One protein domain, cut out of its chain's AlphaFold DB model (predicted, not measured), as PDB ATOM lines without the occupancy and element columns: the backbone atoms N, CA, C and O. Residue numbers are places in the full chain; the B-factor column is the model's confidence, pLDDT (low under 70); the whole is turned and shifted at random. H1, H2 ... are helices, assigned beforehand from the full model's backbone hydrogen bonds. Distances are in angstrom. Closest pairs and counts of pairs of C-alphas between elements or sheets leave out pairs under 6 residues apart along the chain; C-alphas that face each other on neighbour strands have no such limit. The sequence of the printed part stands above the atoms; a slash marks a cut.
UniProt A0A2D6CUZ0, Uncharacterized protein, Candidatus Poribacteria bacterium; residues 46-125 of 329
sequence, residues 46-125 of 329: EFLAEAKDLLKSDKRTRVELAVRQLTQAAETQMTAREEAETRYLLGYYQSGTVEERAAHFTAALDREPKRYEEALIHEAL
ATOM      1  N   GLU A  46      21.612  26.836 106.498       93.94
ATOM      2  CA  GLU A  46      21.505  26.144 107.790       93.94
ATOM      3  C   GLU A  46      21.350  27.136 108.945       93.94
ATOM      4  O   GLU A  46      20.463  26.971 109.783       93.94
ATOM      5  N   PHE A  47      22.115  28.229 108.923       96.38
ATOM      6  CA  PHE A  47      22.045  29.282 109.932       96.38
ATOM      7  C   PHE A  47      20.687  29.992 109.934       96.38
ATOM      8  O   PHE A  47      20.104  30.218 110.994       96.38
ATOM      9  N   LEU A  48      20.120  30.292 108.758       96.12
ATOM     10  CA  LEU A  48      18.767  30.850 108.667       96.12
ATOM     11  C   LEU A  48      17.710  29.858 109.179       96.12
ATOM     12  O   LEU A  48      16.751  30.256 109.843       96.12
ATOM     13  N   ALA A  49      17.851  28.568 108.870       94.75
ATOM     14  CA  ALA A  49      16.933  27.541 109.352       94.75
ATOM     15  C   ALA A  49      16.986  27.403 110.884       94.75
ATOM     16  O   ALA A  49      15.934  27.387 111.530       94.75
ATOM     17  N   GLU A  50      18.188  27.377 111.467       95.88
ATOM     18  CA  GLU A  50      18.398  27.326 112.916       95.88
ATOM     19  C   GLU A  50      17.870  28.590 113.605       95.88
ATOM     20  O   GLU A  50      17.123  28.497 114.582       95.88
ATOM     21  N   ALA A  51      18.169  29.774 113.060       96.38
ATOM     22  CA  ALA A  51      17.646  31.039 113.565       96.38
ATOM     23  C   ALA A  51      16.115  31.027 113.646       96.38
ATOM     24  O   ALA A  51      15.535  31.391 114.669       96.38
ATOM     25  N   LYS A  52      15.445  30.561 112.588       95.94
ATOM     26  CA  LYS A  52      13.982  30.462 112.551       95.94
ATOM     27  C   LYS A  52      13.440  29.477 113.577       95.94
ATOM     28  O   LYS A  52      12.368  29.721 114.124       95.94
ATOM     29  N   ASP A  53      14.142  28.378 113.843       94.94
ATOM     30  CA  ASP A  53      13.741  27.450 114.900       94.94
ATOM     31  C   ASP A  53      13.875  28.077 116.292       94.94
ATOM     32  O   ASP A  53      12.958  27.976 117.110       94.94
ATOM     33  N   LEU A  54      14.968  28.803 116.538       95.25
ATOM     34  CA  LEU A  54      15.181  29.548 117.778       95.25
ATOM     35  C   LEU A  54      14.094  30.609 118.006       95.25
ATOM     36  O   LEU A  54      13.590  30.714 119.126       95.25
ATOM     37  N   LEU A  55      13.684  31.324 116.951       94.75
ATOM     38  CA  LEU A  55      12.637  32.355 116.986       94.75
ATOM     39  C   LEU A  55      11.220  31.814 117.224       94.75
ATOM     40  O   LEU A  55      10.324  32.595 117.518       94.75
ATOM     41  N   LYS A  56      10.989  30.494 117.178       93.06
ATOM     42  CA  LYS A  56       9.698  29.916 117.610       93.06
ATOM     43  C   LYS A  56       9.443  30.089 119.110       93.06
ATOM     44  O   LYS A  56       8.358  29.773 119.590       93.06
ATOM     45  N   SER A  57      10.456  30.504 119.869       88.44
ATOM     46  CA  SER A  57      10.372  30.738 121.301       88.44
ATOM     47  C   SER A  57      10.775  32.172 121.626       88.44
ATOM     48  O   SER A  57      11.930  32.543 121.455       88.44
ATOM     49  N   ASP A  58       9.867  32.918 122.254       81.50
ATOM     50  CA  ASP A  58      10.083  34.320 122.659       81.50
ATOM     51  C   ASP A  58      11.031  34.490 123.862       81.50
ATOM     52  O   ASP A  58      11.095  35.540 124.506       81.50
ATOM     53  N   LYS A  59      11.781  33.445 124.228       90.81
ATOM     54  CA  LYS A  59      12.766  33.543 125.306       90.81
ATOM     55  C   LYS A  59      13.896  34.449 124.840       90.81
ATOM     56  O   LYS A  59      14.574  34.125 123.869       90.81
ATOM     57  N   ARG A  60      14.162  35.522 125.589       85.81
ATOM     58  CA  ARG A  60      15.215  36.507 125.279       85.81
ATOM     59  C   ARG A  60      16.549  35.868 124.880       85.81
ATOM     60  O   ARG A  60      17.126  36.244 123.868       85.81
ATOM     61  N   THR A  61      17.004  34.860 125.624       90.81
ATOM     62  CA  THR A  61      18.261  34.154 125.322       90.81
ATOM     63  C   THR A  61      18.244  33.448 123.965       90.81
ATOM     64  O   THR A  61      19.273  33.369 123.304       90.81
ATOM     65  N   ARG A  62      17.085  32.948 123.515       94.38
ATOM     66  CA  ARG A  62      16.935  32.322 122.194       94.38
ATOM     67  C   ARG A  62      16.862  33.356 121.080       94.38
ATOM     68  O   ARG A  62      17.432  33.102 120.029       94.38
ATOM     69  N   VAL A  63      16.256  34.517 121.325       93.25
ATOM     70  CA  VAL A  63      16.272  35.642 120.373       93.25
ATOM     71  C   VAL A  63      17.702  36.138 120.154       93.25
ATOM     72  O   VAL A  63      18.126  36.288 119.014       93.25
ATOM     73  N   GLU A  64      18.489  36.310 121.220       94.12
ATOM     74  CA  GLU A  64      19.899  36.718 121.113       94.12
ATOM     75  C   GLU A  64      20.740  35.698 120.321       94.12
ATOM     76  O   GLU A  64      21.561  36.085 119.489       94.12
ATOM     77  N   LEU A  65      20.512  34.395 120.528       96.19
ATOM     78  CA  LEU A  65      21.143  33.342 119.724       96.19
ATOM     79  C   LEU A  65      20.665  33.366 118.269       96.19
ATOM     80  O   LEU A  65      21.486  33.257 117.364       96.19
ATOM     81  N   ALA A  66      19.367  33.562 118.032       97.12
ATOM     82  CA  ALA A  66      18.819  33.657 116.685       97.12
ATOM     83  C   ALA A  66      19.422  34.831 115.911       97.12
ATOM     84  O   ALA A  66      19.787  34.664 114.755       97.12
ATOM     85  N   VAL A  67      19.592  35.994 116.548       96.81
ATOM     86  CA  VAL A  67      20.248  37.154 115.925       96.81
ATOM     87  C   VAL A  67      21.680  36.813 115.520       96.81
ATOM     88  O   VAL A  67      22.063  37.118 114.396       96.81
ATOM     89  N   ARG A  68      22.449  36.108 116.364       96.81
ATOM     90  CA  ARG A  68      23.802  35.643 115.994       96.81
ATOM     91  C   ARG A  68      23.775  34.721 114.775       96.81
ATOM     92  O   ARG A  68      24.585  34.907 113.872       96.81
ATOM     93  N   GLN A  69      22.829  33.780 114.735       97.56
ATOM     94  CA  GLN A  69      22.657  32.882 113.592       97.56
ATOM     95  C   GLN A  69      22.267  33.648 112.319       97.56
ATOM     96  O   GLN A  69      22.811  33.393 111.251       97.56
ATOM     97  N   LEU A  70      21.397  34.656 112.415       97.56
ATOM     98  CA  LEU A  70      21.045  35.514 111.281       97.56
ATOM     99  C   LEU A  70      22.232  36.352 110.787       97.56
ATOM    100  O   LEU A  70      22.390  36.533 109.581       97.56
ATOM    101  N   THR A  71      23.076  36.857 111.691       96.56
ATOM    102  CA  THR A  71      24.301  37.575 111.313       96.56
ATOM    103  C   THR A  71      25.258  36.655 110.557       96.56
ATOM    104  O   THR A  71      25.741  37.041 109.499       96.56
ATOM    105  N   GLN A  72      25.455  35.418 111.029       96.50
ATOM    106  CA  GLN A  72      26.263  34.416 110.322       96.50
ATOM    107  C   GLN A  72      25.652  34.036 108.969       96.50
ATOM    108  O   GLN A  72      26.361  33.980 107.966       96.50
ATOM    109  N   ALA A  73      24.330  33.856 108.906       95.88
ATOM    110  CA  ALA A  73      23.625  33.616 107.650       95.88
ATOM    111  C   ALA A  73      23.920  34.734 106.637       95.88
ATOM    112  O   ALA A  73      24.255  34.444 105.490       95.88
ATOM    113  N   ALA A  74      23.892  36.001 107.069       93.94
ATOM    114  CA  ALA A  74      24.158  37.167 106.224       93.94
ATOM    115  C   ALA A  74      25.586  37.234 105.642       93.94
ATOM    116  O   ALA A  74      25.790  37.942 104.655       93.94
ATOM    117  N   GLU A  75      26.547  36.514 106.223       93.94
ATOM    118  CA  GLU A  75      27.938  36.418 105.750       93.94
ATOM    119  C   GLU A  75      28.158  35.248 104.778       93.94
ATOM    120  O   GLU A  75      29.197  35.154 104.122       93.94
ATOM    121  N   THR A  76      27.179  34.350 104.662       92.31
ATOM    122  CA  THR A  76      27.263  33.143 103.833       92.31
ATOM    123  C   THR A  76      26.539  33.314 102.502       92.31
ATOM    124  O   THR A  76      25.688  34.187 102.330       92.31
ATOM    125  N   GLN A  77      26.869  32.466 101.524       90.06
ATOM    126  CA  GLN A  77      26.185  32.488 100.236       90.06
ATOM    127  C   GLN A  77      24.727  32.036 100.406       90.06
ATOM    128  O   GLN A  77      24.452  30.959 100.932       90.06
ATOM    129  N   MET A  78      23.800  32.863  99.933       92.25
ATOM    130  CA  MET A  78      22.359  32.649 100.037       92.25
ATOM    131  C   MET A  78      21.682  32.905  98.696       92.25
ATOM    132  O   MET A  78      22.182  33.652  97.850       92.25
ATOM    133  N   THR A  79      20.505  32.317  98.509       94.00
ATOM    134  CA  THR A  79      19.589  32.774  97.461       94.00
ATOM    135  C   THR A  79      19.070  34.178  97.790       94.00
ATOM    136  O   THR A  79      19.002  34.569  98.955       94.00
ATOM    137  N   ALA A  80      18.627  34.932  96.777       92.56
ATOM    138  CA  ALA A  80      18.041  36.262  96.992       92.56
ATOM    139  C   ALA A  80      16.859  36.231  97.980       92.56
ATOM    140  O   ALA A  80      16.682  37.154  98.770       92.56
ATOM    141  N   ARG A  81      16.086  35.137  97.966       94.44
ATOM    142  CA  ARG A  81      14.962  34.905  98.874       94.44
ATOM    143  C   ARG A  81      15.396  34.752 100.328       94.44
ATOM    144  O   ARG A  81      14.792  35.340 101.218       94.44
ATOM    145  N   GLU A  82      16.418  33.938 100.568       95.50
ATOM    146  CA  GLU A  82      16.957  33.719 101.912       95.50
ATOM    147  C   GLU A  82      17.642  34.971 102.439       95.50
ATOM    148  O   GLU A  82      17.452  35.320 103.598       95.50
ATOM    149  N   GLU A  83      18.376  35.690 101.589       96.19
ATOM    150  CA  GLU A  83      18.976  36.967 101.964       96.19
ATOM    151  C   GLU A  83      17.898  37.975 102.380       96.19
ATOM    152  O   GLU A  83      18.023  38.605 103.430       96.19
ATOM    153  N   ALA A  84      16.812  38.089 101.609       97.06
ATOM    154  CA  ALA A  84      15.698  38.970 101.938       97.06
ATOM    155  C   ALA A  84      15.067  38.616 103.296       97.06
ATOM    156  O   ALA A  84      14.822  39.494 104.122       97.06
ATOM    157  N   GLU A  85      14.865  37.321 103.556       97.44
ATOM    158  CA  GLU A  85      14.297  36.830 104.813       97.44
ATOM    159  C   GLU A  85      15.224  37.061 106.002       97.44
ATOM    160  O   GLU A  85      14.780  37.573 107.029       97.44
ATOM    161  N   THR A  86      16.517  36.778 105.845       97.81
ATOM    162  CA  THR A  86      17.540  37.068 106.852       97.81
ATOM    163  C   THR A  86      17.560  38.556 107.190       97.81
ATOM    164  O   THR A  86      17.540  38.925 108.363       97.81
ATOM    165  N   ARG A  87      17.548  39.434 106.178       97.94
ATOM    166  CA  ARG A  87      17.550  40.888 106.380       97.94
ATOM    167  C   ARG A  87      16.272  41.364 107.067       97.94
ATOM    168  O   ARG A  87      16.372  42.124 108.022       97.94
ATOM    169  N   TYR A  88      15.101  40.880 106.662       97.94
ATOM    170  CA  TYR A  88      13.842  41.208 107.332       97.94
ATOM    171  C   TYR A  88      13.867  40.824 108.821       97.94
ATOM    172  O   TYR A  88      13.546  41.648 109.677       97.94
ATOM    173  N   LEU A  89      14.314  39.605 109.142       97.31
ATOM    174  CA  LEU A  89      14.394  39.133 110.526       97.31
ATOM    175  C   LEU A  89      15.433  39.907 111.348       97.31
ATOM    176  O   LEU A  89      15.176  40.202 112.513       97.31
ATOM    177  N   LEU A  90      16.569  40.289 110.758       97.62
ATOM    178  CA  LEU A  90      17.543  41.162 111.423       97.62
ATOM    179  C   LEU A  90      16.932  42.528 111.748       97.62
ATOM    180  O   LEU A  90      17.017  42.959 112.892       97.62
ATOM    181  N   GLY A  91      16.233  43.164 110.803       96.62
ATOM    182  CA  GLY A  91      15.549  44.439 111.061       96.62
ATOM    183  C   GLY A  91      14.545  44.358 112.219       96.62
ATOM    184  O   GLY A  91      14.397  45.308 112.991       96.62
ATOM    185  N   TYR A  92      13.907  43.199 112.384       95.31
ATOM    186  CA  TYR A  92      12.924  42.950 113.434       95.31
ATOM    187  C   TYR A  92      13.562  42.659 114.804       95.31
ATOM    188  O   TYR A  92      13.232  43.301 115.803       95.31
ATOM    189  N   TYR A  93      14.509  41.722 114.869       95.19
ATOM    190  CA  TYR A  93      14.998  41.171 116.138       95.19
ATOM    191  C   TYR A  93      16.336  41.740 116.610       95.19
ATOM    192  O   TYR A  93      16.610  41.719 117.811       95.19
ATOM    193  N   GLN A  94      17.179  42.249 115.710       94.00
ATOM    194  CA  GLN A  94      18.482  42.780 116.095       94.00
ATOM    195  C   GLN A  94      18.307  44.074 116.887       94.00
ATOM    196  O   GLN A  94      17.687  45.021 116.417       94.00
ATOM    197  N   SER A  95      18.885  44.142 118.085       90.25
ATOM    198  CA  SER A  95      19.030  45.416 118.786       90.25
ATOM    199  C   SER A  95      19.979  46.314 117.994       90.25
ATOM    200  O   SER A  95      21.138  45.953 117.798       90.25
ATOM    201  N   GLY A  96      19.489  47.465 117.561       92.31
ATOM    202  CA  GLY A  96      20.230  48.439 116.772       92.31
ATOM    203  C   GLY A  96      19.446  49.738 116.695       92.31
ATOM    204  O   GLY A  96      18.315  49.810 117.195       92.31
ATOM    205  N   THR A  97      20.043  50.755 116.083       96.94
ATOM    206  CA  THR A  97      19.352  52.028 115.863       96.94
ATOM    207  C   THR A  97      18.210  51.857 114.860       96.94
ATOM    208  O   THR A  97      18.122  50.866 114.126       96.94
ATOM    209  N   VAL A  98      17.317  52.845 114.815       97.12
ATOM    210  CA  VAL A  98      16.225  52.895 113.835       97.12
ATOM    211  C   VAL A  98      16.780  52.811 112.406       97.12
ATOM    212  O   VAL A  98      16.243  52.089 111.569       97.12
ATOM    213  N   GLU A  99      17.890  53.492 112.132       97.38
ATOM    214  CA  GLU A  99      18.538  53.539 110.821       97.38
ATOM    215  C   GLU A  99      19.120  52.182 110.417       97.38
ATOM    216  O   GLU A  99      18.963  51.765 109.269       97.38
ATOM    217  N   GLU A 100      19.760  51.473 111.351       97.06
ATOM    218  CA  GLU A 100      20.306  50.134 111.107       97.06
ATOM    219  C   GLU A 100      19.184  49.149 110.766       97.06
ATOM    220  O   GLU A 100      19.240  48.446 109.752       97.06
ATOM    221  N   ARG A 101      18.103  49.155 111.554       97.75
ATOM    222  CA  ARG A 101      16.911  48.340 111.283       97.75
ATOM    223  C   ARG A 101      16.272  48.697 109.940       97.75
ATOM    224  O   ARG A 101      15.919  47.808 109.166       97.75
ATOM    225  N   ALA A 102      16.169  49.988 109.621       97.56
ATOM    226  CA  ALA A 102      15.618  50.460 108.353       97.56
ATOM    227  C   ALA A 102      16.473  50.016 107.158       97.56
ATOM    228  O   ALA A 102      15.932  49.670 106.103       97.56
ATOM    229  N   ALA A 103      17.800  49.981 107.311       97.62
ATOM    230  CA  ALA A 103      18.708  49.464 106.293       97.62
ATOM    231  C   ALA A 103      18.471  47.969 106.037       97.62
ATOM    232  O   ALA A 103      18.410  47.548 104.880       97.62
ATOM    233  N   HIS A 104      18.250  47.183 107.093       98.00
ATOM    234  CA  HIS A 104      17.875  45.775 106.977       98.00
ATOM    235  C   HIS A 104      16.535  45.582 106.248       98.00
ATOM    236  O   HIS A 104      16.469  44.811 105.291       98.00
ATOM    237  N   PHE A 105      15.487  46.322 106.620       98.12
ATOM    238  CA  PHE A 105      14.199  46.250 105.920       98.12
ATOM    239  C   PHE A 105      14.290  46.705 104.459       98.12
ATOM    240  O   PHE A 105      13.695  46.077 103.586       98.12
ATOM    241  N   THR A 106      15.079  47.743 104.171       97.38
ATOM    242  CA  THR A 106      15.324  48.192 102.791       97.38
ATOM    243  C   THR A 106      16.012  47.096 101.980       97.38
ATOM    244  O   THR A 106      15.574  46.790 100.879       97.38
ATOM    245  N   ALA A 107      17.039  46.445 102.535       96.81
ATOM    246  CA  ALA A 107      17.713  45.347 101.851       96.81
ATOM    247  C   ALA A 107      16.760  44.171 101.573       96.81
ATOM    248  O   ALA A 107      16.853  43.546 100.521       96.81
ATOM    249  N   ALA A 108      15.812  43.881 102.471       97.44
ATOM    250  CA  ALA A 108      14.782  42.874 102.214       97.44
ATOM    251  C   ALA A 108      13.849  43.278 101.056       97.44
ATOM    252  O   ALA A 108      13.558  42.460 100.177       97.44
ATOM    253  N   LEU A 109      13.430  44.547 101.023       95.81
ATOM    254  CA  LEU A 109      12.605  45.123  99.957       95.81
ATOM    255  C   LEU A 109      13.310  45.121  98.597       95.81
ATOM    256  O   LEU A 109      12.687  44.784  97.596       95.81
ATOM    257  N   ASP A 110      14.605  45.431  98.549       94.88
ATOM    258  CA  ASP A 110      15.382  45.442  97.304       94.88
ATOM    259  C   ASP A 110      15.457  44.043  96.660       94.88
ATOM    260  O   ASP A 110      15.554  43.913  95.437       94.88
ATOM    261  N   ARG A 111      15.394  42.980  97.474       94.94
ATOM    262  CA  ARG A 111      15.500  41.582  97.026       94.94
ATOM    263  C   ARG A 111      14.148  40.952  96.688       94.94
ATOM    264  O   ARG A 111      14.012  40.347  95.626       94.94
ATOM    265  N   GLU A 112      13.149  41.087  97.563       94.62
ATOM    266  CA  GLU A 112      11.790  40.556  97.356       94.62
ATOM    267  C   GLU A 112      10.719  41.620  97.668       94.62
ATOM    268  O   GLU A 112       9.977  41.494  98.648       94.62
ATOM    269  N   PRO A 113      10.573  42.655  96.818       92.19
ATOM    270  CA  PRO A 113       9.775  43.836  97.148       92.19
ATOM    271  C   PRO A 113       8.322  43.484  97.447       92.19
ATOM    272  O   PRO A 113       7.819  43.816  98.505       92.19
ATOM    273  N   LYS A 114       7.656  42.712  96.580       90.88
ATOM    274  CA  LYS A 114       6.238  42.375  96.778       90.88
ATOM    275  C   LYS A 114       5.974  41.704  98.136       90.88
ATOM    276  O   LYS A 114       5.031  42.066  98.822       90.88
ATOM    277  N   ARG A 115       6.805  40.728  98.514       92.62
ATOM    278  CA  ARG A 115       6.611  39.952  99.746       92.62
ATOM    279  C   ARG A 115       6.823  40.817 100.985       92.62
ATOM    280  O   ARG A 115       6.052  40.715 101.934       92.62
ATOM    281  N   TYR A 116       7.871  41.639 100.983       94.88
ATOM    282  CA  TYR A 116       8.221  42.428 102.159       94.88
ATOM    283  C   TYR A 116       7.472  43.753 102.245       94.88
ATOM    284  O   TYR A 116       7.294  44.240 103.347       94.88
ATOM    285  N   GLU A 117       6.941  44.300 101.155       92.56
ATOM    286  CA  GLU A 117       5.996  45.421 101.228       92.56
ATOM    287  C   GLU A 117       4.730  45.009 101.989       92.56
ATOM    288  O   GLU A 117       4.369  45.666 102.964       92.56
ATOM    289  N   GLU A 118       4.129  43.874 101.615       90.56
ATOM    290  CA  GLU A 118       2.965  43.303 102.305       90.56
ATOM    291  C   GLU A 118       3.289  43.017 103.787       90.56
ATOM    292  O   GLU A 118       2.566  43.463 104.679       90.56
ATOM    293  N   ALA A 119       4.407  42.336 104.072       93.12
ATOM    294  CA  ALA A 119       4.797  42.000 105.447       93.12
ATOM    295  C   ALA A 119       5.104  43.243 106.302       93.12
ATOM    296  O   ALA A 119       4.761  43.303 107.481       93.12
ATOM    297  N   LEU A 120       5.747  44.263 105.733       94.50
ATOM    298  CA  LEU A 120       6.049  45.488 106.465       94.50
ATOM    299  C   LEU A 120       4.773  46.278 106.775       94.50
ATOM    300  O   LEU A 120       4.596  46.699 107.917       94.50
ATOM    301  N   ILE A 121       3.870  46.422 105.799       91.00
ATOM    302  CA  ILE A 121       2.623  47.184 105.954       91.00
ATOM    303  C   ILE A 121       1.638  46.473 106.893       91.00
ATOM    304  O   ILE A 121       1.009  47.121 107.727       91.00
ATOM    305  N   HIS A 122       1.496  45.151 106.780       88.50
ATOM    306  CA  HIS A 122       0.458  44.400 107.497       88.50
ATOM    307  C   HIS A 122       0.931  43.695 108.768       88.50
ATOM    308  O   HIS A 122       0.092  43.223 109.542       88.50
ATOM    309  N   GLU A 123       2.239  43.605 109.002       89.88
ATOM    310  CA  GLU A 123       2.792  42.909 110.167       89.88
ATOM    311  C   GLU A 123       3.737  43.822 110.948       89.88
ATOM    312  O   GLU A 123       3.467  44.124 112.107       89.88
ATOM    313  N   ALA A 124       4.806  44.321 110.325       90.69
ATOM    314  CA  ALA A 124       5.872  44.998 111.066       90.69
ATOM    315  C   ALA A 124       5.480  46.389 111.601       90.69
ATOM    316  O   ALA A 124       5.910  46.765 112.690       90.69
ATOM    317  N   LEU A 125       4.619  47.137 110.900       90.62
ATOM    318  CA  LEU A 125       4.069  48.401 111.416       90.62
ATOM    319  C   LEU A 125       3.224  48.227 112.686       90.62
ATOM    320  O   LEU A 125       3.023  49.195 113.414       90.62
TER     321      LEU A 125
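Overview. This is residues 46 to 125 of the 329 residues of an uncharacterized protein of Candidatus Poribacteria bacterium (UniProt A0A2D6CUZ0). Helices H1 to H4 run to and fro, each folding back on the one before; H3 is in the middle, the H1 and H2 hairpin on one side, H4 and H5 on the other. The 80 residues, all helix by class, have five named helices, H1 to H5 in chain order, and no named strand. The whole is compact, radius of gyration of the C-alphas 11.8 A, spanning 30 by 27 by 21 A.

Along the chain. H1, residues 46 to 54, begins at C-alpha 46 (21.505, 26.144, 107.790) and is 12.3 A long. H2, 60 to 75, measures 23.3 A; H3, 80 to 93, 20.0 A; H4, 98 to 111, 20.3 A. H5, 113 to 122, 13.9 A, ends at C-alpha 122 (0.458, 44.400, 107.497).

Arrangement. H1 and H2 form a hairpin and touch, closest C-alphas Ala 51 and Ala 66, 4.2 A, at a shallow tilt of 17 degrees. H2 and H3, a hairpin, touch, closest C-alphas Leu 70 and Thr 86, 5.9 A. H3 and H4, a hairpin, touch, closest C-alphas Ala 84 and Ala 108, 4.0 A. H4, with residues 108 to 109 alone, and H5 touch only at the corner, closest C-alphas Leu 109 and Tyr 116, 5.6 A. In H1 to H5 every O i to N i+4 pair is within hydrogen-bond range.

Size, cuts and confidence. The C-alphas farthest apart, Thr 61 and Lys 114, are 32.0 A apart. The printed part has no cut, its four links are tight, and no printed residue has pLDDT under 70.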